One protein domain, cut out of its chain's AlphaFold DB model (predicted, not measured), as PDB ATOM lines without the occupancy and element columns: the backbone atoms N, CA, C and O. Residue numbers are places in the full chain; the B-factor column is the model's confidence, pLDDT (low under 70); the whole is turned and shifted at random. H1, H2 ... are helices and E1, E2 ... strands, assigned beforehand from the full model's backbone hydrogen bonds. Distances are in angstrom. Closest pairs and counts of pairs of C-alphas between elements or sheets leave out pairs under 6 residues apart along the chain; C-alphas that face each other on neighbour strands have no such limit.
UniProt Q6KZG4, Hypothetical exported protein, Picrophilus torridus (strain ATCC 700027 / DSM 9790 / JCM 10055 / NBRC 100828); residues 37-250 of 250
ATOM      1  N   ILE A  37      -6.766  45.497 -15.800       84.19
ATOM      2  CA  ILE A  37      -7.746  44.689 -15.082       84.19
ATOM      3  C   ILE A  37      -8.947  45.546 -14.705       84.19
ATOM      4  O   ILE A  37      -8.813  46.707 -14.304       84.19
ATOM      5  N   GLU A  38     -10.119  44.939 -14.760       86.50
ATOM      6  CA  GLU A  38     -11.282  45.418 -14.032       86.50
ATOM      7  C   GLU A  38     -11.347  44.652 -12.708       86.50
ATOM      8  O   GLU A  38     -11.436  43.423 -12.695       86.50
ATOM      9  N   ILE A  39     -11.245  45.373 -11.587       89.69
ATOM     10  CA  ILE A  39     -11.447  44.778 -10.259       89.69
ATOM     11  C   ILE A  39     -12.886  44.278 -10.168       89.69
ATOM     12  O   ILE A  39     -13.800  44.901 -10.708       89.69
ATOM     13  N   ASN A  40     -13.070  43.159  -9.476       93.12
ATOM     14  CA  ASN A  40     -14.350  42.478  -9.317       93.12
ATOM     15  C   ASN A  40     -14.963  41.984 -10.643       93.12
ATOM     16  O   ASN A  40     -16.173  41.821 -10.754       93.12
ATOM     17  N   ASN A  41     -14.121  41.721 -11.646       92.94
ATOM     18  CA  ASN A  41     -14.507  41.102 -12.908       92.94
ATOM     19  C   ASN A  41     -13.479  40.047 -13.329       92.94
ATOM     20  O   ASN A  41     -12.280  40.152 -13.061       92.94
ATOM     21  N   TYR A  42     -13.947  39.019 -14.038       94.38
ATOM     22  CA  TYR A  42     -13.056  38.033 -14.642       94.38
ATOM     23  C   TYR A  42     -12.409  38.590 -15.911       94.38
ATOM     24  O   TYR A  42     -13.091  38.874 -16.898       94.38
ATOM     25  N   CYS A  43     -11.083  38.626 -15.918       93.00
ATOM     26  CA  CYS A  43     -10.266  38.970 -17.074       93.00
ATOM     27  C   CYS A  43      -9.737  37.686 -17.723       93.00
ATOM     28  O   CYS A  43      -9.253  36.794 -17.025       93.00
ATOM     29  N   LYS A  44      -9.829  37.567 -19.053       93.50
ATOM     30  CA  LYS A  44      -9.205  36.450 -19.777       93.50
ATOM     31  C   LYS A  44      -7.698  36.692 -19.837       93.50
ATOM     32  O   LYS A  44      -7.290  37.758 -20.269       93.50
ATOM     33  N   VAL A  45      -6.903  35.706 -19.427       93.56
ATOM     34  CA  VAL A  45      -5.431  35.822 -19.334       93.56
ATOM     35  C   VAL A  45      -4.689  34.892 -20.291       93.56
ATOM     36  O   VAL A  45      -3.475  34.973 -20.449       93.56
ATOM     37  N   SER A  46      -5.407  33.942 -20.888       93.62
ATOM     38  CA  SER A  46      -4.863  32.986 -21.847       93.62
ATOM     39  C   SER A  46      -5.994  32.364 -22.660       93.62
ATOM     40  O   SER A  46      -7.073  32.086 -22.132       93.62
ATOM     41  N   ASP A  47      -5.730  32.095 -23.936       93.44
ATOM     42  CA  ASP A  47      -6.595  31.283 -24.803       93.44
ATOM     43  C   ASP A  47      -6.419  29.771 -24.586       93.44
ATOM     44  O   ASP A  47      -7.195  28.983 -25.115       93.44
ATOM     45  N   ASN A  48      -5.421  29.367 -23.796       91.50
ATOM     46  CA  ASN A  48      -5.095  27.973 -23.493       91.50
ATOM     47  C   ASN A  48      -5.060  27.716 -21.978       91.50
ATOM     48  O   ASN A  48      -5.086  28.658 -21.173       91.50
ATOM     49  N   ASP A  49      -4.923  26.445 -21.598       91.69
ATOM     50  CA  ASP A  49      -4.687  26.059 -20.213       91.69
ATOM     51  C   ASP A  49      -3.328  26.580 -19.717       91.69
ATOM     52  O   ASP A  49      -2.298  26.506 -20.390       91.69
ATOM     53  N   LEU A  50      -3.295  27.118 -18.498       94.81
ATOM     54  CA  LEU A  50      -2.036  27.555 -17.890       94.81
ATOM     55  C   LEU A  50      -1.144  26.362 -17.524       94.81
ATOM     56  O   LEU A  50       0.075  26.509 -17.441       94.81
ATOM     57  N   LEU A  51      -1.722  25.177 -17.326       93.44
ATOM     58  CA  LEU A  51      -1.001  23.975 -16.902       93.44
ATOM     59  C   LEU A  51      -0.373  23.185 -18.065       93.44
ATOM     60  O   LEU A  51       0.503  22.356 -17.820       93.44
ATOM     61  N   LYS A  52      -0.750  23.475 -19.322       86.56
ATOM     62  CA  LYS A  52      -0.234  22.854 -20.560       86.56
ATOM     63  C   LYS A  52      -0.308  21.324 -20.587       86.56
ATOM     64  O   LYS A  52       0.493  20.666 -21.253       86.56
ATOM     65  N   ASN A  53      -1.241  20.747 -19.842       86.44
ATOM     66  CA  ASN A  53      -1.414  19.304 -19.680       86.44
ATOM     67  C   ASN A  53      -2.883  18.866 -19.816       86.44
ATOM     68  O   ASN A  53      -3.183  17.686 -19.645       86.44
ATOM     69  N   GLY A  54      -3.787  19.792 -20.145       80.44
ATOM     70  CA  GLY A  54      -5.221  19.561 -20.267       80.44
ATOM     71  C   GLY A  54      -5.962  19.476 -18.932       80.44
ATOM     72  O   GLY A  54      -7.149  19.148 -18.937       80.44
ATOM     73  N   SER A  55      -5.300  19.743 -17.800       90.00
ATOM     74  CA  SER A  55      -5.945  19.753 -16.485       90.00
ATOM     75  C   SER A  55      -6.807  20.999 -16.293       90.00
ATOM     76  O   SER A  55      -6.419  22.109 -16.660       90.00
ATOM     77  N   ASN A  56      -7.957  20.809 -15.647       96.25
ATOM     78  CA  ASN A  56      -8.847  21.893 -15.248       96.25
ATOM     79  C   ASN A  56      -8.632  22.183 -13.771       96.25
ATOM     80  O   ASN A  56      -8.695  21.270 -12.941       96.25
ATOM     81  N   ALA A  57      -8.371  23.442 -13.444       98.06
ATOM     82  CA  ALA A  57      -8.055  23.823 -12.083       98.06
ATOM     83  C   ALA A  57      -8.641  25.180 -11.709       98.06
ATOM     84  O   ALA A  57      -8.767  26.081 -12.542       98.06
ATOM     85  N   ILE A  58      -8.956  25.307 -10.424       98.56
ATOM     86  CA  ILE A  58      -9.308  26.556  -9.769       98.56
ATOM     87  C   ILE A  58      -8.249  26.818  -8.701       98.56
ATOM     88  O   ILE A  58      -8.122  26.035  -7.761       98.56
ATOM     89  N   TYR A  59      -7.502  27.909  -8.836       98.62
ATOM     90  CA  TYR A  59      -6.612  28.396  -7.786       98.62
ATOM     91  C   TYR A  59      -7.306  29.528  -7.043       98.62
ATOM     92  O   TYR A  59      -7.651  30.540  -7.648       98.62
ATOM     93  N   PHE A  60      -7.493  29.360  -5.741       98.56
ATOM     94  CA  PHE A  60      -7.953  30.409  -4.846       98.56
ATOM     95  C   PHE A  60      -6.762  30.888  -4.032       98.56
ATOM     96  O   PHE A  60      -6.331  30.224  -3.094       98.56
ATOM     97  N   ILE A  61      -6.187  32.011  -4.444       98.19
ATOM     98  CA  ILE A  61      -4.946  32.530  -3.882       98.19
ATOM     99  C   ILE A  61      -5.311  33.702  -2.994       98.19
ATOM    100  O   ILE A  61      -5.867  34.698  -3.449       98.19
ATOM    101  N   THR A  62      -5.006  33.579  -1.714       95.94
ATOM    102  CA  THR A  62      -5.346  34.570  -0.700       95.94
ATOM    103  C   THR A  62      -4.279  34.585   0.385       95.94
ATOM    104  O   THR A  62      -3.250  33.923   0.287       95.94
ATOM    105  N   TRP A  63      -4.499  35.349   1.440       92.50
ATOM    106  CA  TRP A  63      -3.654  35.379   2.618       92.50
ATOM    107  C   TRP A  63      -4.493  35.216   3.883       92.50
ATOM    108  O   TRP A  63      -5.714  35.407   3.868       92.50
ATOM    109  N   ASP A  64      -3.838  34.794   4.960       89.19
ATOM    110  CA  ASP A  64      -4.503  34.490   6.224       89.19
ATOM    111  C   ASP A  64      -5.137  35.744   6.831       89.19
ATOM    112  O   ASP A  64      -4.473  36.767   6.984       89.19
ATOM    113  N   LYS A  65      -6.415  35.661   7.204       90.31
ATOM    114  CA  LYS A  65      -7.223  36.793   7.690       90.31
ATOM    115  C   LYS A  65      -7.502  37.906   6.668       90.31
ATOM    116  O   LYS A  65      -7.886  39.009   7.068       90.31
ATOM    117  N   SER A  66      -7.375  37.630   5.368       92.69
ATOM    118  CA  SER A  66      -7.887  38.514   4.310       92.69
ATOM    119  C   SER A  66      -9.404  38.686   4.428       92.69
ATOM    120  O   SER A  66     -10.092  37.671   4.402       92.69
ATOM    121  N   PRO A  67      -9.962  39.911   4.504       94.06
ATOM    122  CA  PRO A  67     -11.413  40.117   4.444       94.06
ATOM    123  C   PRO A  67     -12.036  39.593   3.150       94.06
ATOM    124  O   PRO A  67     -13.043  38.894   3.184       94.06
ATOM    125  N   ILE A  68     -11.380  39.854   2.018       95.12
ATOM    126  CA  ILE A  68     -11.822  39.367   0.708       95.12
ATOM    127  C   ILE A  68     -11.725  37.841   0.650       95.12
ATOM    128  O   ILE A  68     -12.673  37.162   0.275       95.12
ATOM    129  N   GLY A  69     -10.594  37.282   1.086       95.81
ATOM    130  CA  GLY A  69     -10.415  35.833   1.136       95.81
ATOM    131  C   GLY A  69     -11.390  35.139   2.084       95.81
ATOM    132  O   GLY A  69     -11.865  34.047   1.790       95.81
ATOM    133  N   ALA A  70     -11.702  35.769   3.214       96.19
ATOM    134  CA  ALA A  70     -12.688  35.284   4.165       96.19
ATOM    135  C   ALA A  70     -14.070  35.205   3.512       96.19
ATOM    136  O   ALA A  70     -14.670  34.132   3.504       96.19
ATOM    137  N   ALA A  71     -14.520  36.290   2.879       97.44
ATOM    138  CA  ALA A  71     -15.779  36.332   2.144       97.44
ATOM    139  C   ALA A  71     -15.830  35.268   1.032       97.44
ATOM    140  O   ALA A  71     -16.685  34.382   1.046       97.44
ATOM    141  N   ASP A  72     -14.863  35.287   0.117       98.12
ATOM    142  CA  ASP A  72     -14.854  34.433  -1.074       98.12
ATOM    143  C   ASP A  72     -14.697  32.938  -0.752       98.12
ATOM    144  O   ASP A  72     -15.108  32.079  -1.541       98.12
ATOM    145  N   SER A  73     -14.162  32.596   0.428       98.12
ATOM    146  CA  SER A  73     -14.076  31.206   0.886       98.12
ATOM    147  C   SER A  73     -15.444  30.514   0.937       98.12
ATOM    148  O   SER A  73     -15.532  29.310   0.685       98.12
ATOM    149  N   TRP A  74     -16.524  31.266   1.170       98.25
ATOM    150  CA  TRP A  74     -17.882  30.729   1.199       98.25
ATOM    151  C   TRP A  74     -18.400  30.368  -0.195       98.25
ATOM    152  O   TRP A  74     -19.059  29.339  -0.333       98.25
ATOM    153  N   ALA A  75     -18.027  31.119  -1.238       98.31
ATOM    154  CA  ALA A  75     -18.319  30.749  -2.627       98.31
ATOM    155  C   ALA A  75     -17.583  29.464  -3.037       98.31
ATOM    156  O   ALA A  75     -18.128  28.626  -3.763       98.31
ATOM    157  N   MET A  76     -16.340  29.294  -2.567       98.38
ATOM    158  CA  MET A  76     -15.561  28.073  -2.798       98.38
ATOM    159  C   MET A  76     -16.161  26.878  -2.053       98.38
ATOM    160  O   MET A  76     -16.260  25.789  -2.616       98.38
ATOM    161  N   TYR A  77     -16.598  27.075  -0.807       98.19
ATOM    162  CA  TYR A  77     -17.253  26.024  -0.032       98.19
ATOM    163  C   TYR A  77     -18.571  25.588  -0.681       98.19
ATOM    164  O   TYR A  77     -18.781  24.393  -0.877       98.19
ATOM    165  N   GLU A  78     -19.408  26.541  -1.093       98.12
ATOM    166  CA  GLU A  78     -20.662  26.270  -1.802       98.12
ATOM    167  C   GLU A  78     -20.417  25.543  -3.136       98.12
ATOM    168  O   GLU A  78     -21.103  24.572  -3.461       98.12
ATOM    169  N   LEU A  79     -19.375  25.927  -3.887       98.19
ATOM    170  CA  LEU A  79     -18.974  25.215  -5.103       98.19
ATOM    171  C   LEU A  79     -18.646  23.744  -4.819       98.19
ATOM    172  O   LEU A  79     -19.138  22.858  -5.517       98.19
ATOM    173  N   LEU A  80     -17.812  23.483  -3.812       98.19
ATOM    174  CA  LEU A  80     -17.428  22.130  -3.414       98.19
ATOM    175  C   LEU A  80     -18.645  21.319  -2.951       98.19
ATOM    176  O   LEU A  80     -18.821  20.173  -3.379       98.19
ATOM    177  N   LEU A  81     -19.513  21.930  -2.145       97.25
ATOM    178  CA  LEU A  81     -20.715  21.301  -1.612       97.25
ATOM    179  C   LEU A  81     -21.667  20.855  -2.730       97.25
ATOM    180  O   LEU A  81     -22.104  19.701  -2.733       97.25
ATOM    181  N   ARG A  82     -21.917  21.717  -3.727       96.56
ATOM    182  CA  ARG A  82     -22.745  21.398  -4.910       96.56
ATOM    183  C   ARG A  82     -22.233  20.207  -5.711       96.56
ATOM    184  O   ARG A  82     -23.020  19.529  -6.366       96.56
ATOM    185  N   HIS A  83     -20.932  19.941  -5.644       97.12
ATOM    186  CA  HIS A  83     -20.292  18.814  -6.323       97.12
ATOM    187  C   HIS A  83     -19.980  17.640  -5.387       97.12
ATOM    188  O   HIS A  83     -19.144  16.793  -5.700       97.12
ATOM    189  N   GLY A  84     -20.680  17.562  -4.252       96.25
ATOM    190  CA  GLY A  84     -20.658  16.414  -3.344       96.25
ATOM    191  C   GLY A  84     -19.460  16.368  -2.395       96.25
ATOM    192  O   GLY A  84     -19.263  15.357  -1.719       96.25
ATOM    193  N   ILE A  85     -18.664  17.436  -2.316       96.62
ATOM    194  CA  ILE A  85     -17.527  17.529  -1.400       96.62
ATOM    195  C   ILE A  85     -17.983  18.185  -0.098       96.62
ATOM    196  O   ILE A  85     -18.186  19.394  -0.026       96.62
ATOM    197  N   ASN A  86     -18.125  17.374   0.951       91.69
ATOM    198  CA  ASN A  86     -18.503  17.848   2.280       91.69
ATOM    199  C   ASN A  86     -17.282  17.961   3.208       91.69
ATOM    200  O   ASN A  86     -16.598  16.972   3.485       91.69
ATOM    201  N   ILE A  87     -17.034  19.166   3.722       91.62
ATOM    202  CA  ILE A  87     -15.996  19.439   4.721       91.62
ATOM    203  C   ILE A  87     -16.598  19.206   6.110       91.62
ATOM    204  O   ILE A  87     -17.201  20.096   6.699       91.62
ATOM    205  N   ASN A  88     -16.441  17.988   6.634       83.56
ATOM    206  CA  ASN A  88     -17.072  17.580   7.896       83.56
ATOM    207  C   ASN A  88     -16.492  18.276   9.141       83.56
ATOM    208  O   ASN A  88     -17.207  18.446  10.123       83.56
ATOM    209  N   ASN A  89     -15.214  18.669   9.098       88.25
ATOM    210  CA  ASN A  89     -14.519  19.369  10.183       88.25
ATOM    211  C   ASN A  89     -13.952  20.692   9.645       88.25
ATOM    212  O   ASN A  89     -12.750  20.767   9.375       88.25
ATOM    213  N   PRO A  90     -14.809  21.698   9.396       90.62
ATOM    214  CA  PRO A  90     -14.358  22.974   8.869       90.62
ATOM    215  C   PRO A  90     -13.496  23.697   9.907       90.62
ATOM    216  O   PRO A  90     -13.781  23.664  11.106       90.62
ATOM    217  N   TYR A  91     -12.434  24.345   9.439       94.56
ATOM    218  CA  TYR A  91     -11.669  25.280  10.252       94.56
ATOM    219  C   TYR A  91     -12.190  26.686   9.965       94.56
ATOM    220  O   TYR A  91     -12.256  27.098   8.807       94.56
ATOM    221  N   PHE A  92     -12.603  27.393  11.011       95.56
ATOM    222  CA  PHE A  92     -13.155  28.737  10.907       95.56
ATOM    223  C   PHE A  92     -12.180  29.767  11.464       95.56
ATOM    224  O   PHE A  92     -11.499  29.507  12.457       95.56
ATOM    225  N   ASP A  93     -12.166  30.945  10.851       93.56
ATOM    226  CA  ASP A  93     -11.478  32.125  11.373       93.56
ATOM    227  C   ASP A  93     -12.263  33.392  10.998       93.56
ATOM    228  O   ASP A  93     -13.343  33.315  10.409       93.56
ATOM    229  N   ASN A  94     -11.737  34.563  11.347       93.12
ATOM    230  CA  ASN A  94     -12.260  35.854  10.930       93.12
ATOM    231  C   ASN A  94     -11.138  36.744  10.386       93.12
ATOM    232  O   ASN A  94      -9.972  36.629  10.776       93.12
ATOM    233  N   SER A  95     -11.498  37.667   9.495       91.69
ATOM    234  CA  SER A  95     -10.550  38.619   8.922       91.69
ATOM    235  C   SER A  95      -9.931  39.562   9.963       91.69
ATOM    236  O   SER A  95     -10.486  39.818  11.036       91.69
ATOM    237  N   THR A  96      -8.749  40.090   9.638       86.06
ATOM    238  CA  THR A  96      -7.965  40.964  10.521       86.06
ATOM    239  C   THR A  96      -8.629  42.328  10.702       86.06
ATOM    240  O   THR A  96      -9.310  42.830   9.812       86.06
ATOM    241  N   SER A  97      -8.379  42.977  11.842       77.50
ATOM    242  CA  SER A  97      -8.931  44.303  12.143       77.50
ATOM    243  C   SER A  97      -8.220  45.469  11.447       77.50
ATOM    244  O   SER A  97      -8.627  46.618  11.600       77.50
ATOM    245  N   LEU A  98      -7.140  45.193  10.710       79.38
ATOM    246  CA  LEU A  98      -6.255  46.206  10.124       79.38
ATOM    247  C   LEU A  98      -6.688  46.716   8.745       79.38
ATOM    248  O   LEU A  98      -6.090  47.667   8.241       79.38
ATOM    249  N   LEU A  99      -7.687  46.088   8.128       80.81
ATOM    250  CA  LEU A  99      -8.206  46.458   6.812       80.81
ATOM    251  C   LEU A  99      -9.693  46.815   6.875       80.81
ATOM    252  O   LEU A  99     -10.345  46.698   7.912       80.81
ATOM    253  N   GLN A 100     -10.218  47.251   5.731       82.88
ATOM    254  CA  GLN A 100     -11.653  47.375   5.513       82.88
ATOM    255  C   GLN A 100     -12.333  46.017   5.754       82.88
ATOM    256  O   GLN A 100     -11.792  44.985   5.361       82.88
ATOM    257  N   TRP A 101     -13.499  46.038   6.406       90.00
ATOM    258  CA  TRP A 101     -14.280  44.855   6.803       90.00
ATOM    259  C   TRP A 101     -13.576  43.940   7.819       90.00
ATOM    260  O   TRP A 101     -13.219  42.797   7.525       90.00
ATOM    261  N   PRO A 102     -13.354  44.435   9.047       90.12
ATOM    262  CA  PRO A 102     -12.804  43.621  10.115       90.12
ATOM    263  C   PRO A 102     -13.812  42.557  10.572       90.12
ATOM    264  O   PRO A 102     -15.004  42.828  10.719       90.12
ATOM    265  N   GLY A 103     -13.323  41.354  10.864       92.25
ATOM    266  CA  GLY A 103     -14.148  40.281  11.410       92.25
ATOM    267  C   GLY A 103     -15.027  39.550  10.391       92.25
ATOM    268  O   GLY A 103     -15.901  38.803  10.814       92.25
ATOM    269  N   THR A 104     -14.819  39.739   9.082       95.88
ATOM    270  CA  THR A 104     -15.482  38.955   8.027       95.88
ATOM    271  C   THR A 104     -15.260  37.463   8.291       95.88
ATOM    272  O   THR A 104     -14.103  37.055   8.453       95.88
ATOM    273  N   PRO A 105     -16.321  36.642   8.350       96.81
ATOM    274  CA  PRO A 105     -16.202  35.241   8.712       96.81
ATOM    275  C   PRO A 105     -15.529  34.470   7.583       96.81
ATOM    276  O   PRO A 105     -15.803  34.721   6.411       96.81
ATOM    277  N   ALA A 106     -14.678  33.512   7.928       96.25
ATOM    278  CA  ALA A 106     -13.910  32.726   6.975       96.25
ATOM    279  C   ALA A 106     -14.102  31.227   7.198       96.25
ATOM    280  O   ALA A 106     -14.128  30.751   8.337       96.25
ATOM    281  N   LEU A 107     -14.121  30.479   6.097       96.50
ATOM    282  CA  LEU A 107     -13.806  29.058   6.083       96.50
ATOM    283  C   LEU A 107     -12.384  28.880   5.547       96.50
ATOM    284  O   LEU A 107     -12.041  29.327   4.455       96.50
ATOM    285  N   ILE A 108     -11.537  28.214   6.322       95.38
ATOM    286  CA  ILE A 108     -10.145  27.973   5.960       95.38
ATOM    287  C   ILE A 108     -10.006  26.568   5.384       95.38
ATOM    288  O   ILE A 108     -10.324  25.566   6.032       95.38
ATOM    289  N   PHE A 109      -9.489  26.494   4.163       95.50
ATOM    290  CA  PHE A 109      -9.201  25.232   3.503       95.50
ATOM    291  C   PHE A 109      -7.797  24.748   3.867       95.50
ATOM    292  O   PHE A 109      -6.821  25.482   3.754       95.50
ATOM    293  N   ASN A 110      -7.684  23.488   4.277       92.12
ATOM    294  CA  ASN A 110      -6.419  22.874   4.698       92.12
ATOM    295  C   ASN A 110      -5.947  21.760   3.751       92.12
ATOM    296  O   ASN A 110      -5.070  20.969   4.099       92.12
ATOM    297  N   SER A 111      -6.580  21.624   2.591       94.50
ATOM    298  CA  SER A 111      -6.316  20.565   1.624       94.50
ATOM    299  C   SER A 111      -6.716  21.021   0.229       94.50
ATOM    300  O   SER A 111      -7.559  21.901   0.070       94.50
ATOM    301  N   ASN A 112      -6.141  20.373  -0.779       96.94
ATOM    302  CA  ASN A 112      -6.629  20.476  -2.147       96.94
ATOM    303  C   ASN A 112      -7.838  19.558  -2.303       96.94
ATOM    304  O   ASN A 112      -7.890  18.476  -1.712       96.94
ATOM    305  N   TYR A 113      -8.788  19.965  -3.134       97.62
ATOM    306  CA  TYR A 113      -9.999  19.194  -3.382       97.62
ATOM    307  C   TYR A 113     -10.101  18.831  -4.856       97.62
ATOM    308  O   TYR A 113      -9.544  19.482  -5.735       97.62
ATOM    309  N   THR A 114     -10.806  17.746  -5.141       97.81
ATOM    310  CA  THR A 114     -11.110  17.318  -6.502       97.81
ATOM    311  C   THR A 114     -12.602  17.088  -6.593       97.81
ATOM    312  O   THR A 114     -13.157  16.373  -5.763       97.81
ATOM    313  N   PHE A 115     -13.226  17.643  -7.623       97.56
ATOM    314  CA  PHE A 115     -14.632  17.418  -7.919       97.56
ATOM    315  C   PHE A 115     -14.848  17.218  -9.422       97.56
ATOM    316  O   PHE A 115     -13.930  17.388 -10.228       97.56
ATOM    317  N   THR A 116     -16.061  16.817  -9.794       97.00
ATOM    318  CA  THR A 116     -16.437  16.585 -11.192       97.00
ATOM    319  C   THR A 116     -17.434  17.646 -11.634       97.00
ATOM    320  O   THR A 116     -18.518  17.729 -11.069       97.00
ATOM    321  N   TYR A 117     -17.098  18.407 -12.675       95.94
ATOM    322  CA  TYR A 117     -17.992  19.351 -13.345       95.94
ATOM    323  C   TYR A 117     -18.241  18.873 -14.775       95.94
ATOM    324  O   TYR A 117     -17.287  18.663 -15.514       95.94
ATOM    325  N   ASP A 118     -19.501  18.642 -15.149       92.50
ATOM    326  CA  ASP A 118     -19.892  18.101 -16.464       92.50
ATOM    327  C   ASP A 118     -19.011  16.926 -16.948       92.50
ATOM    328  O   ASP A 118     -18.446  16.920 -18.038       92.50
ATOM    329  N   LYS A 119     -18.858  15.909 -16.085       93.25
ATOM    330  CA  LYS A 119     -18.038  14.696 -16.317       93.25
ATOM    331  C   LYS A 119     -16.529  14.941 -16.435       93.25
ATOM    332  O   LYS A 119     -15.791  14.008 -16.751       93.25
ATOM    333  N   ILE A 120     -16.058  16.150 -16.145       94.69
ATOM    334  CA  ILE A 120     -14.652  16.531 -16.229       94.69
ATOM    335  C   ILE A 120     -14.104  16.795 -14.825       94.69
ATOM    336  O   ILE A 120     -14.741  17.434 -13.990       94.69
ATOM    337  N   LYS A 121     -12.918  16.242 -14.549       96.94
ATOM    338  CA  LYS A 121     -12.225  16.401 -13.268       96.94
ATOM    339  C   LYS A 121     -11.700  17.834 -13.153       96.94
ATOM    340  O   LYS A 121     -10.997  18.297 -14.053       96.94
ATOM    341  N   VAL A 122     -12.001  18.483 -12.033       98.12
ATOM    342  CA  VAL A 122     -11.510  19.818 -11.676       98.12
ATOM    343  C   VAL A 122     -10.785  19.739 -10.340       98.12
ATOM    344  O   VAL A 122     -11.286  19.150  -9.379       98.12
ATOM    345  N   GLU A 123      -9.593  20.322 -10.288       98.06
ATOM    346  CA  GLU A 123      -8.773  20.400  -9.082       98.06
ATOM    347  C   GLU A 123      -8.874  21.798  -8.467       98.06
ATOM    348  O   GLU A 123      -8.709  22.805  -9.149       98.06
ATOM    349  N   PHE A 124      -9.166  21.865  -7.175       98.44
ATOM    350  CA  PHE A 124      -9.259  23.104  -6.417       98.44
ATOM    351  C   PHE A 124      -8.057  23.234  -5.479       98.44
ATOM    352  O   PHE A 124      -7.818  22.357  -4.643       98.44
ATOM    353  N   TYR A 125      -7.329  24.340  -5.634       98.25
ATOM    354  CA  TYR A 125      -6.083  24.669  -4.949       98.25
ATOM    355  C   TYR A 125      -6.258  25.954  -4.125       98.25
ATOM    356  O   TYR A 125      -6.158  27.055  -4.675       98.25
ATOM    357  N   PRO A 126      -6.555  25.844  -2.822       97.56
ATOM    358  CA  PRO A 126      -6.552  26.979  -1.912       97.56
ATOM    359  C   PRO A 126      -5.122  27.275  -1.436       97.56
ATOM    360  O   PRO A 126      -4.507  26.472  -0.738       97.56
ATOM    361  N   GLU A 127      -4.597  28.443  -1.792       97.19
ATOM    362  CA  GLU A 127      -3.206  28.833  -1.557       97.19
ATOM    363  C   GLU A 127      -3.131  30.086  -0.675       97.19
ATOM    364  O   GLU A 127      -3.525  31.179  -1.084       97.19
ATOM    365  N   TYR A 128      -2.579  29.937   0.534       94.62
ATOM    366  CA  TYR A 128      -2.409  31.022   1.508       94.62
ATOM    367  C   TYR A 128      -0.955  31.534   1.494       94.62
ATOM    368  O   TYR A 128      -0.044  30.878   2.006       94.62
ATOM    369  N   ILE A 129      -0.713  32.693   0.869       93.25
ATOM    370  CA  ILE A 129       0.642  33.163   0.498       93.25
ATOM    371  C   ILE A 129       1.401  33.906   1.607       93.25
ATOM    372  O   ILE A 129       2.612  34.090   1.509       93.25
ATOM    373  N   TYR A 130       0.729  34.326   2.671       83.88
ATOM    374  CA  TYR A 130       1.356  34.753   3.921       83.88
ATOM    375  C   TYR A 130       0.341  34.663   5.061       83.88
ATOM    376  O   TYR A 130      -0.869  34.610   4.831       83.88
ATOM    377  N   ASN A 131       0.869  34.650   6.286       74.44
ATOM    378  CA  ASN A 131       0.089  34.851   7.507       74.44
ATOM    379  C   ASN A 131      -0.421  36.310   7.565       74.44
ATOM    380  O   ASN A 131      -0.251  37.061   6.611       74.44
ATOM    381  N   ASP A 132      -0.967  36.753   8.694       69.62
ATOM    382  CA  ASP A 132      -1.415  38.140   8.884       69.62
ATOM    383  C   ASP A 132      -0.400  39.200   8.382       69.62
ATOM    384  O   ASP A 132       0.780  39.210   8.762       69.62
ATOM    385  N   ILE A 133      -0.888  40.111   7.529       75.56
ATOM    386  CA  ILE A 133      -0.137  41.235   6.943       75.56
ATOM    387  C   ILE A 133       0.442  42.184   7.995       75.56
ATOM    388  O   ILE A 133       1.402  42.895   7.706       75.56
ATOM    389  N   SER A 134      -0.089  42.156   9.223       67.81
ATOM    390  CA  SER A 134       0.385  42.943  10.368       67.81
ATOM    391  C   SER A 134       1.888  42.811  10.646       67.81
ATOM    392  O   SER A 134       2.501  43.732  11.184       67.81
ATOM    393  N   ASN A 135       2.499  41.692  10.247       64.19
ATOM    394  CA  ASN A 135       3.892  41.370  10.549       64.19
ATOM    395  C   ASN A 135       4.872  41.635   9.391       64.19
ATOM    396  O   ASN A 135       6.058  41.330   9.524       64.19
ATOM    397  N   ASN A 136       4.415  42.172   8.252       64.62
ATOM    398  CA  ASN A 136       5.212  42.227   7.023       64.62
ATOM    399  C   ASN A 136       5.372  43.652   6.474       64.62
ATOM    400  O   ASN A 136       4.446  44.247   5.933       64.62
ATOM    401  N   SER A 137       6.601  44.173   6.504       69.19
ATOM    402  CA  SER A 137       6.948  45.474   5.908       69.19
ATOM    403  C   SER A 137       7.054  45.453   4.374       69.19
ATOM    404  O   SER A 137       7.105  46.511   3.754       69.19
ATOM    405  N   ASN A 138       7.079  44.267   3.750       84.44
ATOM    406  CA  ASN A 138       7.111  44.092   2.294       84.44
ATOM    407  C   ASN A 138       6.206  42.924   1.852       84.44
ATOM    408  O   ASN A 138       6.682  41.872   1.413       84.44
ATOM    409  N   CYS A 139       4.888  43.089   2.008       88.38
ATOM    410  CA  CYS A 139       3.911  42.032   1.724       88.38
ATOM    411  C   CYS A 139       3.923  41.581   0.254       88.38
ATOM    412  O   CYS A 139       3.760  40.392  -0.010       88.38
ATOM    413  N   ILE A 140       4.164  42.489  -0.700       93.25
ATOM    414  CA  ILE A 140       4.193  42.158  -2.135       93.25
ATOM    415  C   ILE A 140       5.350  41.203  -2.452       93.25
ATOM    416  O   ILE A 140       5.115  40.107  -2.963       93.25
ATOM    417  N   SER A 141       6.600  41.571  -2.131       92.38
ATOM    418  CA  SER A 141       7.747  40.695  -2.412       92.38
ATOM    419  C   SER A 141       7.651  39.376  -1.647       92.38
ATOM    420  O   SER A 141       7.928  38.322  -2.218       92.38
ATOM    421  N   SER A 142       7.246  39.413  -0.374       91.31
ATOM    422  CA  SER A 142       7.085  38.202   0.439       91.31
ATOM    423  C   SER A 142       6.012  37.270  -0.127       91.31
ATOM    424  O   SER A 142       6.262  36.072  -0.262       91.31
ATOM    425  N   GLY A 143       4.860  37.814  -0.528       93.44
ATOM    426  CA  GLY A 143       3.769  37.059  -1.142       93.44
ATOM    427  C   GLY A 143       4.153  36.410  -2.457       93.44
ATOM    428  O   GLY A 143       3.938  35.214  -2.624       93.44
ATOM    429  N   LEU A 144       4.796  37.153  -3.361       95.38
ATOM    430  CA  LEU A 144       5.276  36.589  -4.624       95.38
ATOM    431  C   LEU A 144       6.333  35.500  -4.401       95.38
ATOM    432  O   LEU A 144       6.272  34.449  -5.038       95.38
ATOM    433  N   ASN A 145       7.270  35.705  -3.472       94.12
ATOM    434  CA  ASN A 145       8.286  34.701  -3.152       94.12
ATOM    435  C   ASN A 145       7.663  33.408  -2.620       94.12
ATOM    436  O   ASN A 145       8.068  32.316  -3.024       94.12
ATOM    437  N   ARG A 146       6.668  33.523  -1.735       94.50
ATOM    438  CA  ARG A 146       5.959  32.367  -1.194       94.50
ATOM    439  C   ARG A 146       5.130  31.678  -2.275       94.50
ATOM    440  O   ARG A 146       5.291  30.474  -2.466       94.50
ATOM    441  N   LEU A 147       4.351  32.438  -3.043       96.69
ATOM    442  CA  LEU A 147       3.534  31.926  -4.140       96.69
ATOM    443  C   LEU A 147       4.366  31.140  -5.160       96.69
ATOM    444  O   LEU A 147       3.977  30.043  -5.550       96.69
ATOM    445  N   LYS A 148       5.549  31.645  -5.533       96.88
ATOM    446  CA  LYS A 148       6.460  30.977  -6.478       96.88
ATOM    447  C   LYS A 148       6.846  29.553  -6.054       96.88
ATOM    448  O   LYS A 148       7.172  28.737  -6.908       96.88
ATOM    449  N   SER A 149       6.832  29.256  -4.753       95.06
ATOM    450  CA  SER A 149       7.124  27.917  -4.220       95.06
ATOM    451  C   SER A 149       5.903  26.996  -4.120       95.06
ATOM    452  O   SER A 149       6.074  25.806  -3.869       95.06
ATOM    453  N   MET A 150       4.693  27.539  -4.279       95.25
ATOM    454  CA  MET A 150       3.422  26.842  -4.044       95.25
ATOM    455  C   MET A 150       2.728  26.444  -5.347       95.25
ATOM    456  O   MET A 150       2.150  25.367  -5.427       95.25
ATOM    457  N   VAL A 151       2.827  27.279  -6.387       96.94
ATOM    458  CA  VAL A 151       2.107  27.072  -7.651       96.94
ATOM    459  C   VAL A 151       3.054  26.877  -8.842       96.94
ATOM    460  O   VAL A 151       4.209  27.308  -8.792       96.94
ATOM    461  N   PRO A 152       2.583  26.271  -9.949       97.06
ATOM    462  CA  PRO A 152       3.335  26.223 -11.198       97.06
ATOM    463  C   PRO A 152       3.731  27.617 -11.702       97.06
ATOM    464  O   PRO A 152       3.015  28.599 -11.500       97.06
ATOM    465  N   GLU A 153       4.846  27.694 -12.432       96.69
ATOM    466  CA  GLU A 153       5.399  28.960 -12.936       96.69
ATOM    467  C   GLU A 153       4.395  29.767 -13.776       96.69
ATOM    468  O   GLU A 153       4.356  30.992 -13.689       96.69
ATOM    469  N   SER A 154       3.536  29.096 -14.546       96.75
ATOM    470  CA  SER A 154       2.484  29.744 -15.335       96.75
ATOM    471  C   SER A 154       1.436  30.453 -14.475       96.75
ATOM    472  O   SER A 154       1.068  31.583 -14.785       96.75
ATOM    473  N   ILE A 155       1.000  29.833 -13.375       98.12
ATOM    474  CA  ILE A 155       0.062  30.433 -12.416       98.12
ATOM    475  C   ILE A 155       0.732  31.608 -11.702       98.12
ATOM    476  O   ILE A 155       0.165  32.697 -11.642       98.12
ATOM    477  N   TYR A 156       1.970  31.424 -11.234       98.06
ATOM    478  CA  TYR A 156       2.753  32.489 -10.604       98.06
ATOM    479  C   TYR A 156       2.895  33.718 -11.515       98.06
ATOM    480  O   TYR A 156       2.667  34.843 -11.071       98.06
ATOM    481  N   ASN A 157       3.235  33.513 -12.791       97.38
ATOM    482  CA  ASN A 157       3.423  34.605 -13.746       97.38
ATOM    483  C   ASN A 157       2.126  35.376 -14.002       97.38
ATOM    484  O   ASN A 157       2.168  36.603 -14.087       97.38
ATOM    485  N   VAL A 158       0.983  34.686 -14.075       96.44
ATOM    486  CA  VAL A 158      -0.333  35.332 -14.179       96.44
ATOM    487  C   VAL A 158      -0.600  36.182 -12.938       96.44
ATOM    488  O   VAL A 158      -0.840  37.378 -13.072       96.44
ATOM    489  N   VAL A 159      -0.481  35.625 -11.730       97.31
ATOM    490  CA  VAL A 159      -0.741  36.398 -10.502       97.31
ATOM    491  C   VAL A 159       0.173  37.608 -10.409       97.31
ATOM    492  O   VAL A 159      -0.312  38.707 -10.169       97.31
ATOM    493  N   LYS A 160       1.478  37.441 -10.646       96.56
ATOM    494  CA  LYS A 160       2.422  38.559 -10.653       96.56
ATOM    495  C   LYS A 160       1.973  39.642 -11.640       96.56
ATOM    496  O   LYS A 160       1.748  40.775 -11.236       96.56
ATOM    497  N   THR A 161       1.755  39.278 -12.902       94.88
ATOM    498  CA  THR A 161       1.396  40.235 -13.959       94.88
ATOM    499  C   THR A 161       0.132  41.017 -13.596       94.88
ATOM    500  O   THR A 161       0.151  42.246 -13.541       94.88
ATOM    501  N   TYR A 162      -0.950  40.313 -13.256       94.38
ATOM    502  CA  TYR A 162      -2.267  40.918 -13.031       94.38
ATOM    503  C   TYR A 162      -2.472  41.492 -11.624       94.38
ATOM    504  O   TYR A 162      -3.546  42.014 -11.338       94.38
ATOM    505  N   THR A 163      -1.474  41.420 -10.738       95.00
ATOM    506  CA  THR A 163      -1.532  42.091  -9.427       95.00
ATOM    507  C   THR A 163      -0.483  43.187  -9.273       95.00
ATOM    508  O   THR A 163      -0.761  44.195  -8.620       95.00
ATOM    509  N   THR A 164       0.699  43.048  -9.885       94.31
ATOM    510  CA  THR A 164       1.828  43.974  -9.684       94.31
ATOM    511  C   THR A 164       2.249  44.762 -10.907       94.31
ATOM    512  O   THR A 164       2.878  45.800 -10.722       94.31
ATOM    513  N   ASP A 165       1.932  44.304 -12.117       92.12
ATOM    514  CA  ASP A 165       2.479  44.903 -13.341       92.12
ATOM    515  C   ASP A 165       1.386  45.642 -14.133       92.12
ATOM    516  O   ASP A 165       1.625  46.701 -14.712       92.12
ATOM    517  N   VAL A 166       0.160  45.119 -14.100       90.75
ATOM    518  CA  VAL A 166      -1.020  45.696 -14.747       90.75
ATOM    519  C   VAL A 166      -1.725  46.718 -13.847       90.75
ATOM    520  O   VAL A 166      -1.958  46.477 -12.659       90.75
ATOM    521  N   LEU A 167      -2.126  47.847 -14.438       90.88
ATOM    522  CA  LEU A 167      -2.942  48.869 -13.778       90.88
ATOM    523  C   LEU A 167      -4.425  48.484 -13.753       90.88
ATOM    524  O   LEU A 167      -4.947  47.887 -14.695       90.88
ATOM    525  N   ILE A 168      -5.123  48.895 -12.695       90.19
ATOM    526  CA  ILE A 168      -6.585  48.830 -12.650       90.19
ATOM    527  C   ILE A 168      -7.154  49.892 -13.594       90.19
ATOM    528  O   ILE A 168      -6.743  51.058 -13.541       90.19
ATOM    529  N   SER A 169      -8.125  49.498 -14.419       88.25
ATOM    530  CA  SER A 169      -8.821  50.385 -15.353       88.25
ATOM    531  C   SER A 169      -9.362  51.632 -14.648       88.25
ATOM    532  O   SER A 169     -10.002  51.548 -13.600       88.25
ATOM    533  N   GLY A 170      -9.079  52.810 -15.208       85.62
ATOM    534  CA  GLY A 170      -9.491  54.093 -14.630       85.62
ATOM    535  C   GLY A 170      -8.653  54.573 -13.438       85.62
ATOM    536  O   GLY A 170      -9.000  55.586 -12.834       85.62
ATOM    537  N   THR A 171      -7.549  53.898 -13.103       86.12
ATOM    538  CA  THR A 171      -6.656  54.290 -12.000       86.12
ATOM    539  C   THR A 171      -5.186  54.358 -12.438       86.12
ATOM    540  O   THR A 171      -4.822  53.946 -13.538       86.12
ATOM    541  N   HIS A 172      -4.323  54.856 -11.547       88.06
ATOM    542  CA  HIS A 172      -2.860  54.809 -11.689       88.06
ATOM    543  C   HIS A 172      -2.204  53.765 -10.773       88.06
ATOM    544  O   HIS A 172      -0.988  53.788 -10.585       88.06
ATOM    545  N   TYR A 173      -2.999  52.869 -10.184       90.69
ATOM    546  CA  TYR A 173      -2.532  51.864  -9.237       90.69
ATOM    547  C   TYR A 173      -2.637  50.467  -9.841       90.69
ATOM    548  O   TYR A 173      -3.566  50.148 -10.582       90.69
ATOM    549  N   THR A 174      -1.681  49.616  -9.492       93.00
ATOM    550  CA  THR A 174      -1.815  48.169  -9.667       93.00
ATOM    551  C   THR A 174      -2.684  47.622  -8.543       93.00
ATOM    552  O   THR A 174      -2.812  48.258  -7.490       93.00
ATOM    553  N   SER A 175      -3.264  46.435  -8.725       93.38
ATOM    554  CA  SER A 175      -4.144  45.862  -7.702       93.38
ATOM    555  C   SER A 175      -3.444  45.731  -6.349       93.38
ATOM    556  O   SER A 175      -4.033  46.054  -5.322       93.38
ATOM    557  N   ALA A 176      -2.168  45.338  -6.356       93.38
ATOM    558  CA  ALA A 176      -1.395  45.130  -5.143       93.38
ATOM    559  C   ALA A 176      -1.073  46.427  -4.378       93.38
ATOM    560  O   ALA A 176      -0.716  46.383  -3.203       93.38
ATOM    561  N   ASN A 177      -1.201  47.584  -5.031       92.88
ATOM    562  CA  ASN A 177      -0.986  48.904  -4.439       92.88
ATOM    563  C   ASN A 177      -2.297  49.681  -4.229       92.88
ATOM    564  O   ASN A 177      -2.257  50.875  -3.946       92.88
ATOM    565  N   PHE A 178      -3.452  49.033  -4.405       89.62
ATOM    566  CA  PHE A 178      -4.751  49.700  -4.321       89.62
ATOM    567  C   PHE A 178      -5.236  49.897  -2.875       89.62
ATOM    568  O   PHE A 178      -5.986  50.827  -2.592       89.62
ATOM    569  N   SER A 179      -4.795  49.039  -1.949       85.94
ATOM    570  CA  SER A 179      -5.117  49.135  -0.521       85.94
ATOM    571  C   SER A 179      -4.122  50.018   0.242       85.94
ATOM    572  O   SER A 179      -2.981  50.205  -0.178       85.94
ATOM    573  N   ALA A 180      -4.539  50.510   1.413       84.50
ATOM    574  CA  ALA A 180      -3.700  51.290   2.325       84.50
ATOM    575  C   ALA A 180      -2.426  50.542   2.761       84.50
ATOM    576  O   ALA A 180      -1.396  51.165   3.012       84.50
ATOM    577  N   ILE A 181      -2.495  49.210   2.837       87.94
ATOM    578  CA  ILE A 181      -1.334  48.341   3.030       87.94
ATOM    579  C   ILE A 181      -1.076  47.651   1.688       87.94
ATOM    580  O   ILE A 181      -1.912  46.846   1.287       87.94
ATOM    581  N   PRO A 182       0.030  47.923   0.978       91.06
ATOM    582  CA  PRO A 182       0.329  47.246  -0.283       91.06
ATOM    583  C   PRO A 182       0.591  45.749  -0.083       91.06
ATOM    584  O   PRO A 182       1.478  45.374   0.684       91.06
ATOM    585  N   HIS A 183      -0.161  44.889  -0.766       92.75
ATOM    586  CA  HIS A 183      -0.107  43.430  -0.626       92.75
ATOM    587  C   HIS A 183      -0.715  42.740  -1.857       92.75
ATOM    588  O   HIS A 183      -1.397  43.379  -2.644       92.75
ATOM    589  N   ILE A 184      -0.479  41.442  -2.056       93.62
ATOM    590  CA  ILE A 184      -1.122  40.713  -3.161       93.62
ATOM    591  C   ILE A 184      -2.591  40.470  -2.792       93.62
ATOM    592  O   ILE A 184      -2.882  39.813  -1.793       93.62
ATOM    593  N   ASN A 185      -3.512  41.014  -3.589       91.56
ATOM    594  CA  ASN A 185      -4.946  40.822  -3.374       91.56
ATOM    595  C   ASN A 185      -5.335  39.345  -3.488       91.56
ATOM    596  O   ASN A 185      -4.655  38.554  -4.144       91.56
ATOM    597  N   THR A 186      -6.474  38.998  -2.893       95.38
ATOM    598  CA  THR A 186      -7.129  37.723  -3.172       95.38
ATOM    599  C   THR A 186      -7.477  37.637  -4.659       95.38
ATOM    600  O   THR A 186      -8.031  38.579  -5.235       95.38
ATOM    601  N   VAL A 187      -7.122  36.513  -5.281       97.44
ATOM    602  CA  VAL A 187      -7.414  36.231  -6.686       97.44
ATOM    603  C   VAL A 187      -7.942  34.814  -6.869       97.44
ATOM    604  O   VAL A 187      -7.505  33.873  -6.203       97.44
ATOM    605  N   ILE A 188      -8.859  34.653  -7.821       98.56
ATOM    606  CA  ILE A 188      -9.369  33.351  -8.258       98.56
ATOM    607  C   ILE A 188      -8.934  33.143  -9.703       98.56
ATOM    608  O   ILE A 188      -9.305  33.924 -10.577       98.56
ATOM    609  N   ILE A 189      -8.167  32.091  -9.977       98.31
ATOM    610  CA  ILE A 189      -7.806  31.696 -11.342       98.31
ATOM    611  C   ILE A 189      -8.589  30.448 -11.713       98.31
ATOM    612  O   ILE A 189      -8.541  29.456 -10.994       98.31
ATOM    613  N   ILE A 190      -9.258  30.481 -12.861       98.38
ATOM    614  CA  ILE A 190      -9.938  29.334 -13.464       98.38
ATOM    615  C   ILE A 190      -9.219  29.027 -14.773       98.38
ATOM    616  O   ILE A 190      -9.156  29.887 -15.648       98.38
ATOM    617  N   THR A 191      -8.665  27.825 -14.910       97.94
ATOM    618  CA  THR A 191      -7.905  27.397 -16.095       97.94
ATOM    619  C   THR A 191      -8.423  26.065 -16.615       97.94
ATOM    620  O   THR A 191      -8.710  25.157 -15.836       97.94
ATOM    621  N   GLY A 192      -8.477  25.938 -17.936       96.75
ATOM    622  CA  GLY A 192      -8.841  24.719 -18.643       96.75
ATOM    623  C   GLY A 192      -8.460  24.807 -20.118       96.75
ATOM    624  O   GLY A 192      -7.872  25.792 -20.570       96.75
ATOM    625  N   LYS A 193      -8.784  23.764 -20.879       93.69
ATOM    626  CA  LYS A 193      -8.379  23.604 -22.284       93.69
ATOM    627  C   LYS A 193      -8.698  24.818 -23.167       93.69
ATOM    628  O   LYS A 193      -7.915  25.120 -24.064       93.69
ATOM    629  N   TYR A 194      -9.833  25.483 -22.947       93.56
ATOM    630  CA  TYR A 194     -10.317  26.575 -23.808       93.56
ATOM    631  C   TYR A 194      -9.998  27.981 -23.289       93.56
ATOM    632  O   TYR A 194     -10.481  28.981 -23.829       93.56
ATOM    633  N   GLY A 195      -9.178  28.071 -22.245       94.81
ATOM    634  CA  GLY A 195      -8.637  29.333 -21.783       94.81
ATOM    635  C   GLY A 195      -8.478  29.402 -20.282       94.81
ATOM    636  O   GLY A 195      -8.737  28.454 -19.540       94.81
ATOM    637  N   SER A 196      -8.040  30.572 -19.843       97.00
ATOM    638  CA  SER A 196      -7.862  30.864 -18.432       97.00
ATOM    639  C   SER A 196      -8.338  32.265 -18.106       97.00
ATOM    640  O   SER A 196      -8.166  33.191 -18.902       97.00
ATOM    641  N   TYR A 197      -8.916  32.412 -16.921       97.31
ATOM    642  CA  TYR A 197      -9.442  33.665 -16.408       97.31
ATOM    643  C   TYR A 197      -8.907  33.921 -15.006       97.31
ATOM    644  O   TYR A 197      -8.757  32.981 -14.226       97.31
ATOM    645  N   ILE A 198      -8.660  35.187 -14.685       97.12
ATOM    646  CA  ILE A 198      -8.364  35.654 -13.332       97.12
ATOM    647  C   ILE A 198      -9.468  36.599 -12.868       97.12
ATOM    648  O   ILE A 198      -9.906  37.464 -13.622       97.12
ATOM    649  N   TYR A 199      -9.898  36.442 -11.627       96.75
ATOM    650  CA  TYR A 199     -10.713  37.400 -10.896       96.75
ATOM    651  C   TYR A 199      -9.846  38.040  -9.817       96.75
ATOM    652  O   TYR A 199      -9.168  37.318  -9.084       96.75
ATOM    653  N   ASN A 200      -9.849  39.366  -9.727       95.00
ATOM    654  CA  ASN A 200      -9.057  40.120  -8.756       95.00
ATOM    655  C   ASN A 200      -9.982  41.023  -7.941       95.00
ATOM    656  O   ASN A 200     -10.653  41.883  -8.513       95.00
ATOM    657  N   GLY A 201     -10.015  40.815  -6.627       92.69
ATOM    658  CA  GLY A 201     -10.973  41.460  -5.731       92.69
ATOM    659  C   GLY A 201     -11.945  40.455  -5.125       92.69
ATOM    660  O   GLY A 201     -11.627  39.271  -5.051       92.69
ATOM    661  N   TYR A 202     -13.100  40.941  -4.676       94.19
ATOM    662  CA  TYR A 202     -14.100  40.152  -3.960       94.19
ATOM    663  C   TYR A 202     -15.224  39.701  -4.892       94.19
ATOM    664  O   TYR A 202     -15.764  40.504  -5.656       94.19
ATOM    665  N   ILE A 203     -15.539  38.405  -4.892       96.44
ATOM    666  CA  ILE A 203     -16.706  37.865  -5.609       96.44
ATOM    667  C   ILE A 203     -17.944  37.820  -4.709       96.44
ATOM    668  O   ILE A 203     -19.065  37.859  -5.214       96.44
ATOM    669  N   ILE A 204     -17.740  37.792  -3.391       97.06
ATOM    670  CA  ILE A 204     -18.755  38.093  -2.380       97.06
ATOM    671  C   ILE A 204     -18.369  39.402  -1.699       97.06
ATOM    672  O   ILE A 204     -17.256  39.509  -1.188       97.06
ATOM    673  N   ASP A 205     -19.273  40.379  -1.654       95.25
ATOM    674  CA  ASP A 205     -19.010  41.623  -0.934       95.25
ATOM    675  C   ASP A 205     -18.887  41.326   0.574       95.25
ATOM    676  O   ASP A 205     -19.804  40.745   1.159       95.25
ATOM    677  N   PRO A 206     -17.777  41.685   1.247       94.50
ATOM    678  CA  PRO A 206     -17.663  41.493   2.688       94.50
ATOM    679  C   PRO A 206     -18.776  42.173   3.513       94.50
ATOM    680  O   PRO A 206     -19.025  41.744   4.643       94.50
ATOM    681  N   ASP A 207     -19.464  43.185   2.971       93.44
ATOM    682  CA  ASP A 207     -20.630  43.805   3.612       93.44
ATOM    683  C   ASP A 207     -21.868  42.881   3.647       93.44
ATOM    684  O   ASP A 207     -22.721  43.045   4.526       93.44
ATOM    685  N   ASP A 208     -21.931  41.833   2.814       94.50
ATOM    686  CA  ASP A 208     -22.998  40.811   2.844       94.50
ATOM    687  C   ASP A 208     -23.001  39.988   4.152       94.50
ATOM    688  O   ASP A 208     -23.961  39.274   4.462       94.50
ATOM    689  N   PHE A 209     -21.938  40.097   4.954       94.12
ATOM    690  CA  PHE A 209     -21.807  39.430   6.251       94.12
ATOM    691  C   PHE A 209     -22.238  40.291   7.438       94.12
ATOM    692  O   PHE A 209     -22.141  39.844   8.587       94.12
ATOM    693  N   ILE A 210     -22.701  41.517   7.196       88.44
ATOM    694  CA  ILE A 210     -23.142  42.426   8.249       88.44
ATOM    695  C   ILE A 210     -24.640  42.243   8.483       88.44
ATOM    696  O   ILE A 210     -25.475  42.451   7.604       88.44
ATOM    697  N   ASN A 211     -25.010  41.913   9.721       81.19
ATOM    698  CA  ASN A 211     -26.405  41.955  10.132       81.19
ATOM    699  C   ASN A 211     -26.865  43.418  10.208       81.19
ATOM    700  O   ASN A 211     -26.448  44.156  11.100       81.19
ATOM    701  N   SER A 212     -27.763  43.831   9.317       78.19
ATOM    702  CA  SER A 212     -28.269  45.210   9.245       78.19
ATOM    703  C   SER A 212     -29.033  45.673  10.494       78.19
ATOM    704  O   SER A 212     -29.156  46.871  10.737       78.19
ATOM    705  N   THR A 213     -29.541  44.745  11.310       76.94
ATOM    706  CA  THR A 213     -30.287  45.065  12.536       76.94
ATOM    707  C   THR A 213     -29.344  45.263  13.719       76.94
ATOM    708  O   THR A 213     -29.422  46.275  14.414       76.94
ATOM    709  N   SER A 214     -28.433  44.315  13.952       77.56
ATOM    710  CA  SER A 214     -27.486  44.377  15.076       77.56
ATOM    711  C   SER A 214     -26.183  45.107  14.749       77.56
ATOM    712  O   SER A 214     -25.389  45.332  15.659       77.56
ATOM    713  N   HIS A 215     -25.960  45.475  13.482       79.25
ATOM    714  CA  HIS A 215     -24.707  46.039  12.965       79.25
ATOM    715  C   HIS A 215     -23.481  45.206  13.367       79.25
ATOM    716  O   HIS A 215     -22.401  45.732  13.630       79.25
ATOM    717  N   SER A 216     -23.672  43.889  13.459       83.38
ATOM    718  CA  SER A 216     -22.645  42.934  13.858       83.38
ATOM    719  C   SER A 216     -22.371  41.964  12.725       83.38
ATOM    720  O   SER A 216     -23.306  41.498  12.070       83.38
ATOM    721  N   THR A 217     -21.109  41.602  12.548       88.88
ATOM    722  CA  THR A 217     -20.716  40.574  11.591       88.88
ATOM    723  C   THR A 217     -21.238  39.202  12.022       88.88
ATOM    724  O   THR A 217     -21.238  38.875  13.214       88.88
ATOM    725  N   TYR A 218     -21.719  38.403  11.070       92.88
ATOM    726  CA  TYR A 218     -22.121  37.021  11.325       92.88
ATOM    727  C   TYR A 218     -20.951  36.167  11.821       92.88
ATOM    728  O   TYR A 218     -19.814  36.355  11.393       92.88
ATOM    729  N   SER A 219     -21.231  35.188  12.689       94.75
ATOM    730  CA  SER A 219     -20.213  34.201  13.061       94.75
ATOM    731  C   SER A 219     -19.974  33.211  11.911       94.75
ATOM    732  O   SER A 219     -20.917  32.903  11.169       94.75
ATOM    733  N   PRO A 220     -18.761  32.646  11.777       96.12
ATOM    734  CA  PRO A 220     -18.483  31.620  10.776       96.12
ATOM    735  C   PRO A 220     -19.418  30.408  10.849       96.12
ATOM    736  O   PRO A 220     -19.842  29.899   9.818       96.12
ATOM    737  N   GLU A 221     -19.816  29.967  12.044       95.88
ATOM    738  CA  GLU A 221     -20.744  28.841  12.216       95.88
ATOM    739  C   GLU A 221     -22.147  29.163  11.696       95.88
ATOM    740  O   GLU A 221     -22.829  28.290  11.152       95.88
ATOM    741  N   TYR A 222     -22.598  30.408  11.866       95.38
ATOM    742  CA  TYR A 222     -23.881  30.846  11.332       95.38
ATOM    743  C   TYR A 222     -23.858  30.826   9.801       95.38
ATOM    744  O   TYR A 222     -24.729  30.205   9.190       95.38
ATOM    745  N   VAL A 223     -22.822  31.410   9.191       96.75
ATOM    746  CA  VAL A 223     -22.648  31.401   7.732       96.75
ATOM    747  C   VAL A 223     -22.500  29.980   7.199       96.75
ATOM    748  O   VAL A 223     -23.134  29.631   6.209       96.75
ATOM    749  N   PHE A 224     -21.732  29.125   7.873       96.94
ATOM    750  CA  PHE A 224     -21.586  27.723   7.494       96.94
ATOM    751  C   PHE A 224     -22.935  27.004   7.428       96.94
ATOM    752  O   PHE A 224     -23.197  26.283   6.468       96.94
ATOM    753  N   ASN A 225     -23.809  27.226   8.412       96.25
ATOM    754  CA  ASN A 225     -25.146  26.639   8.409       96.25
ATOM    755  C   ASN A 225     -26.026  27.200   7.285       96.25
ATOM    756  O   ASN A 225     -26.719  26.415   6.640       96.25
ATOM    757  N   LEU A 226     -25.981  28.512   7.022       96.19
ATOM    758  CA  LEU A 226     -26.712  29.111   5.901       96.19
ATOM    759  C   LEU A 226     -26.247  28.533   4.562       96.19
ATOM    760  O   LEU A 226     -27.067  28.055   3.785       96.19
ATOM    761  N   THR A 227     -24.937  28.511   4.315       96.19
ATOM    762  CA  THR A 227     -24.364  27.977   3.074       96.19
ATOM    763  C   THR A 227     -24.698  26.496   2.915       96.19
ATOM    764  O   THR A 227     -25.210  26.086   1.883       96.19
ATOM    765  N   ARG A 228     -24.542  25.684   3.971       94.81
ATOM    766  CA  ARG A 228     -24.860  24.246   3.918       94.81
ATOM    767  C   ARG A 228     -26.330  23.959   3.598       94.81
ATOM    768  O   ARG A 228     -26.633  22.928   3.001       94.81
ATOM    769  N   ASN A 229     -27.230  24.846   4.010       95.38
ATOM    770  CA  ASN A 229     -28.659  24.742   3.728       95.38
ATOM    771  C   ASN A 229     -29.063  25.435   2.414       95.38
ATOM    772  O   ASN A 229     -30.246  25.434   2.085       95.38
ATOM    773  N   ASN A 230     -28.103  25.976   1.648       94.25
ATOM    774  CA  ASN A 230     -28.332  26.755   0.427       94.25
ATOM    775  C   ASN A 230     -29.162  28.042   0.671       94.25
ATOM    776  O   ASN A 230     -29.820  28.553  -0.233       94.25
ATOM    777  N   ASP A 231     -29.087  28.593   1.885       96.19
ATOM    778  CA  ASP A 231     -29.807  29.797   2.324       96.19
ATOM    779  C   ASP A 231     -28.949  31.075   2.240       96.19
ATOM    780  O   ASP A 231     -29.445  32.173   2.492       96.19
ATOM    781  N   PHE A 232     -27.660  30.962   1.895       96.06
ATOM    782  CA  PHE A 232     -26.779  32.122   1.750       96.06
ATOM    783  C   PHE A 232     -26.699  32.599   0.291       96.06
ATOM    784  O   PHE A 232     -25.914  32.092  -0.511       96.06
ATOM    785  N   GLU A 233     -27.525  33.588  -0.057       96.38
ATOM    786  CA  GLU A 233     -27.677  34.087  -1.433       96.38
ATOM    787  C   GLU A 233     -26.362  34.576  -2.057       96.38
ATOM    788  O   GLU A 233     -26.071  34.232  -3.204       96.38
ATOM    789  N   ALA A 234     -25.537  35.307  -1.304       96.75
ATOM    790  CA  ALA A 234     -24.278  35.841  -1.819       96.75
ATOM    791  C   ALA A 234     -23.317  34.721  -2.264       96.75
ATOM    792  O   ALA A 234     -22.768  34.771  -3.369       96.75
ATOM    793  N   ALA A 235     -23.200  33.646  -1.472       97.31
ATOM    794  CA  ALA A 235     -22.442  32.460  -1.869       97.31
ATOM    795  C   ALA A 235     -23.042  31.786  -3.108       97.31
ATOM    796  O   ALA A 235     -22.310  31.461  -4.041       97.31
ATOM    797  N   ASN A 236     -24.368  31.663  -3.182       97.44
ATOM    798  CA  ASN A 236     -25.043  31.060  -4.329       97.44
ATOM    799  C   ASN A 236     -24.776  31.799  -5.647       97.44
ATOM    800  O   ASN A 236     -24.522  31.154  -6.672       97.44
ATOM    801  N   VAL A 237     -24.835  33.133  -5.623       97.75
ATOM    802  CA  VAL A 237     -24.577  33.993  -6.787       97.75
ATOM    803  C   VAL A 237     -23.107  33.919  -7.198       97.75
ATOM    804  O   VAL A 237     -22.808  33.683  -8.374       97.75
ATOM    805  N   ALA A 238     -22.184  34.037  -6.242       98.00
ATOM    806  CA  ALA A 238     -20.751  33.939  -6.505       98.00
ATOM    807  C   ALA A 238     -20.360  32.565  -7.076       98.00
ATOM    808  O   ALA A 238     -19.656  32.483  -8.086       98.00
ATOM    809  N   THR A 239     -20.885  31.472  -6.513       98.19
ATOM    810  CA  THR A 239     -20.677  30.115  -7.036       98.19
ATOM    811  C   THR A 239     -21.220  29.957  -8.453       98.19
ATOM    812  O   THR A 239     -20.548  29.353  -9.290       98.19
ATOM    813  N   ALA A 240     -22.394  30.514  -8.765       97.88
ATOM    814  CA  ALA A 240     -22.930  30.486 -10.126       97.88
ATOM    815  C   ALA A 240     -22.018  31.234 -11.115       97.88
ATOM    816  O   ALA A 240     -21.784  30.750 -12.227       97.88
ATOM    817  N   SER A 241     -21.443  32.368 -10.702       97.75
ATOM    818  CA  SER A 241     -20.454  33.101 -11.498       97.75
ATOM    819  C   SER A 241     -19.212  32.245 -11.773       97.75
ATOM    820  O   SER A 241     -18.869  32.036 -12.938       97.75
ATOM    821  N   ILE A 242     -18.616  31.628 -10.744       98.19
ATOM    822  CA  ILE A 242     -17.467  30.714 -10.894       98.19
ATOM    823  C   ILE A 242     -17.799  29.561 -11.848       98.19
ATOM    824  O   ILE A 242     -17.033  29.274 -12.769       98.19
ATOM    825  N   GLN A 243     -18.963  28.927 -11.682       97.75
ATOM    826  CA  GLN A 243     -19.418  27.844 -12.554       97.75
ATOM    827  C   GLN A 243     -19.580  28.302 -14.010       97.75
ATOM    828  O   GLN A 243     -19.241  27.551 -14.921       97.75
ATOM    829  N   SER A 244     -20.036  29.535 -14.250       97.81
ATOM    830  CA  SER A 244     -20.169  30.077 -15.606       97.81
ATOM    831  C   SER A 244     -18.821  30.229 -16.320       97.81
ATOM    832  O   SER A 244     -18.744  30.032 -17.531       97.81
ATOM    833  N   TYR A 245     -17.747  30.543 -15.588       97.25
ATOM    834  CA  TYR A 245     -16.394  30.624 -16.143       97.25
ATOM    835  C   TYR A 245     -15.723  29.261 -16.234       97.25
ATOM    836  O   TYR A 245     -15.000  29.009 -17.195       97.25
ATOM    837  N   LEU A 246     -16.033  28.351 -15.314       96.94
ATOM    838  CA  LEU A 246     -15.629  26.956 -15.418       96.94
ATOM    839  C   LEU A 246     -16.186  26.313 -16.702       96.94
ATOM    840  O   LEU A 246     -15.435  25.710 -17.459       96.94
ATOM    841  N   ALA A 247     -17.461  26.555 -17.025       97.12
ATOM    842  CA  ALA A 247     -18.079  26.107 -18.276       97.12
ATOM    843  C   ALA A 247     -17.433  26.695 -19.546       97.12
ATOM    844  O   ALA A 247     -17.540  26.103 -20.613       97.12
ATOM    845  N   LYS A 248     -16.773  27.861 -19.461       95.94
ATOM    846  CA  LYS A 248     -16.085  28.485 -20.607       95.94
ATOM    847  C   LYS A 248     -14.712  27.877 -20.887       95.94
ATOM    848  O   LYS A 248     -14.204  28.070 -21.988       95.94
ATOM    849  N   VAL A 249     -14.079  27.239 -19.898       94.81
ATOM    850  CA  VAL A 249     -12.703  26.724 -20.028       94.81
ATOM    851  C   VAL A 249     -12.630  25.214 -20.239       94.81
ATOM    852  O   VAL A 249     -11.582  24.727 -20.664       94.81
ATOM    853  N   ILE A 250     -13.715  24.498 -19.934       90.25
ATOM    854  CA  ILE A 250     -13.827  23.035 -19.985       90.25
ATOM    855  C   ILE A 250     -14.250  22.537 -21.366       90.25
ATOM    856  O   ILE A 250     -15.169  23.138 -21.962       90.25
TER     857      ILE A 250
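AT A GLANCE: This is residues 37 to 250 of the 250 residues of the protein "Hypothetical exported protein" of Picrophilus torridus (strain ATCC 700027 / DSM 9790 / JCM 10055 / NBRC 100828) (UniProt Q6KZG4). A twisted six-stranded sheet, E1 E8 E7 E2 E6 E5, has helices on both faces, making three layers: H1 and H6 cover one face, and the helical hairpin H2 and H3 packs on the other. The small hairpin E3 and E4 packs on H1, and H5 packs on both H1 and that hairpin. The 214 printed residues include six named helices and eight named strands, in the order E1 E2 H1 E3 E4 E5 E6 H2 H3 E7 E8 H4 H5 H6. The large sheet is mixed, in the order given, and the class is mixed, helices and strands. The whole is compact and rounded, with a radius of gyration of the C-alphas of 16.3 A and spans of 48 by 43 by 31 A.

HOW THE PARTS SIT: E1, residues 42 to 46, is an edge strand and the antiparallel neighbour of E8, residues 195 to 200, with N 43 and O 198 2.8 A apart. E2, residues 56 to 62, is parallel to E6, residues 120 to 128, with N 58 and O 123 2.8 A apart. On its other side E2 is antiparallel to E7, residues 187 to 192, with N 59 and O 189 2.9 A apart. H1, residues 67 to 82, is the hub and is on the sheet at a height over the sheet of 9.3 A. E3, residues 91 to 94, and E4, residues 105 to 108, form a hairpin, with N 106 and O 93 2.8 A apart; the closest C-alphas of H1 and E4, Ala 70 and Ala 106, are 4.0 A apart. E5, residues 113 to 117, the other edge strand, forms a hairpin with E6, with N 115 and O 122 3.0 A apart. H2, residues 139 to 150, and H3, residues 153 to 165, touch at a shallow tilt of 13 degrees, opposite ways, closest at the C-alphas of Lys 148 and Tyr 156, 5.7 A. H3 is over E8 and E7, on the opposite face to H1. E7 and E8 form a hairpin, with N 190 and O 197 2.9 A apart. H1 touches H4, residues 206 to 209, closest at the C-alphas of Ala 71 and Pro 206, 5.5 A. It touches H5, residues 220 to 228, the same way at a shallow tilt of 33 degrees, only just short of steep, closest at the C-alphas of Glu 78 and Thr 227, 6.4 A. H6, residues 233 to 249, is on the same face as H1 and touches it, only just about perpendicular at 71 degrees, closest at the C-alphas of Ala 75 and Ala 235, 4.5 A. Every O i to N i+4 pair is within hydrogen-bond range in H3 and H5, against 10 of 12 in H1, 6 of 8 in H2 and 12 of 13 in H6; H4 is too short for such a pair.

IN THESE COORDINATES: E1 begins at C-alpha 42, (-13.056, 38.033, -14.642), and H6 ends at C-alpha 249, (-12.703, 26.724, -20.028). From first to last C-alpha E6 measures 26.0 A, H6 25.0 A, H1 23.8 A and E2 19.6 A.

THE WHOLE: The C-alphas of Asn 53 and Thr 213, the two farthest apart, are 50.4 A apart. The printed part has no cut, and the link from H3 to E7, residues 166 to 186, is long. The mean pLDDT of the printed part is 92.8, and residues 132 and 134 to 137 are under 70.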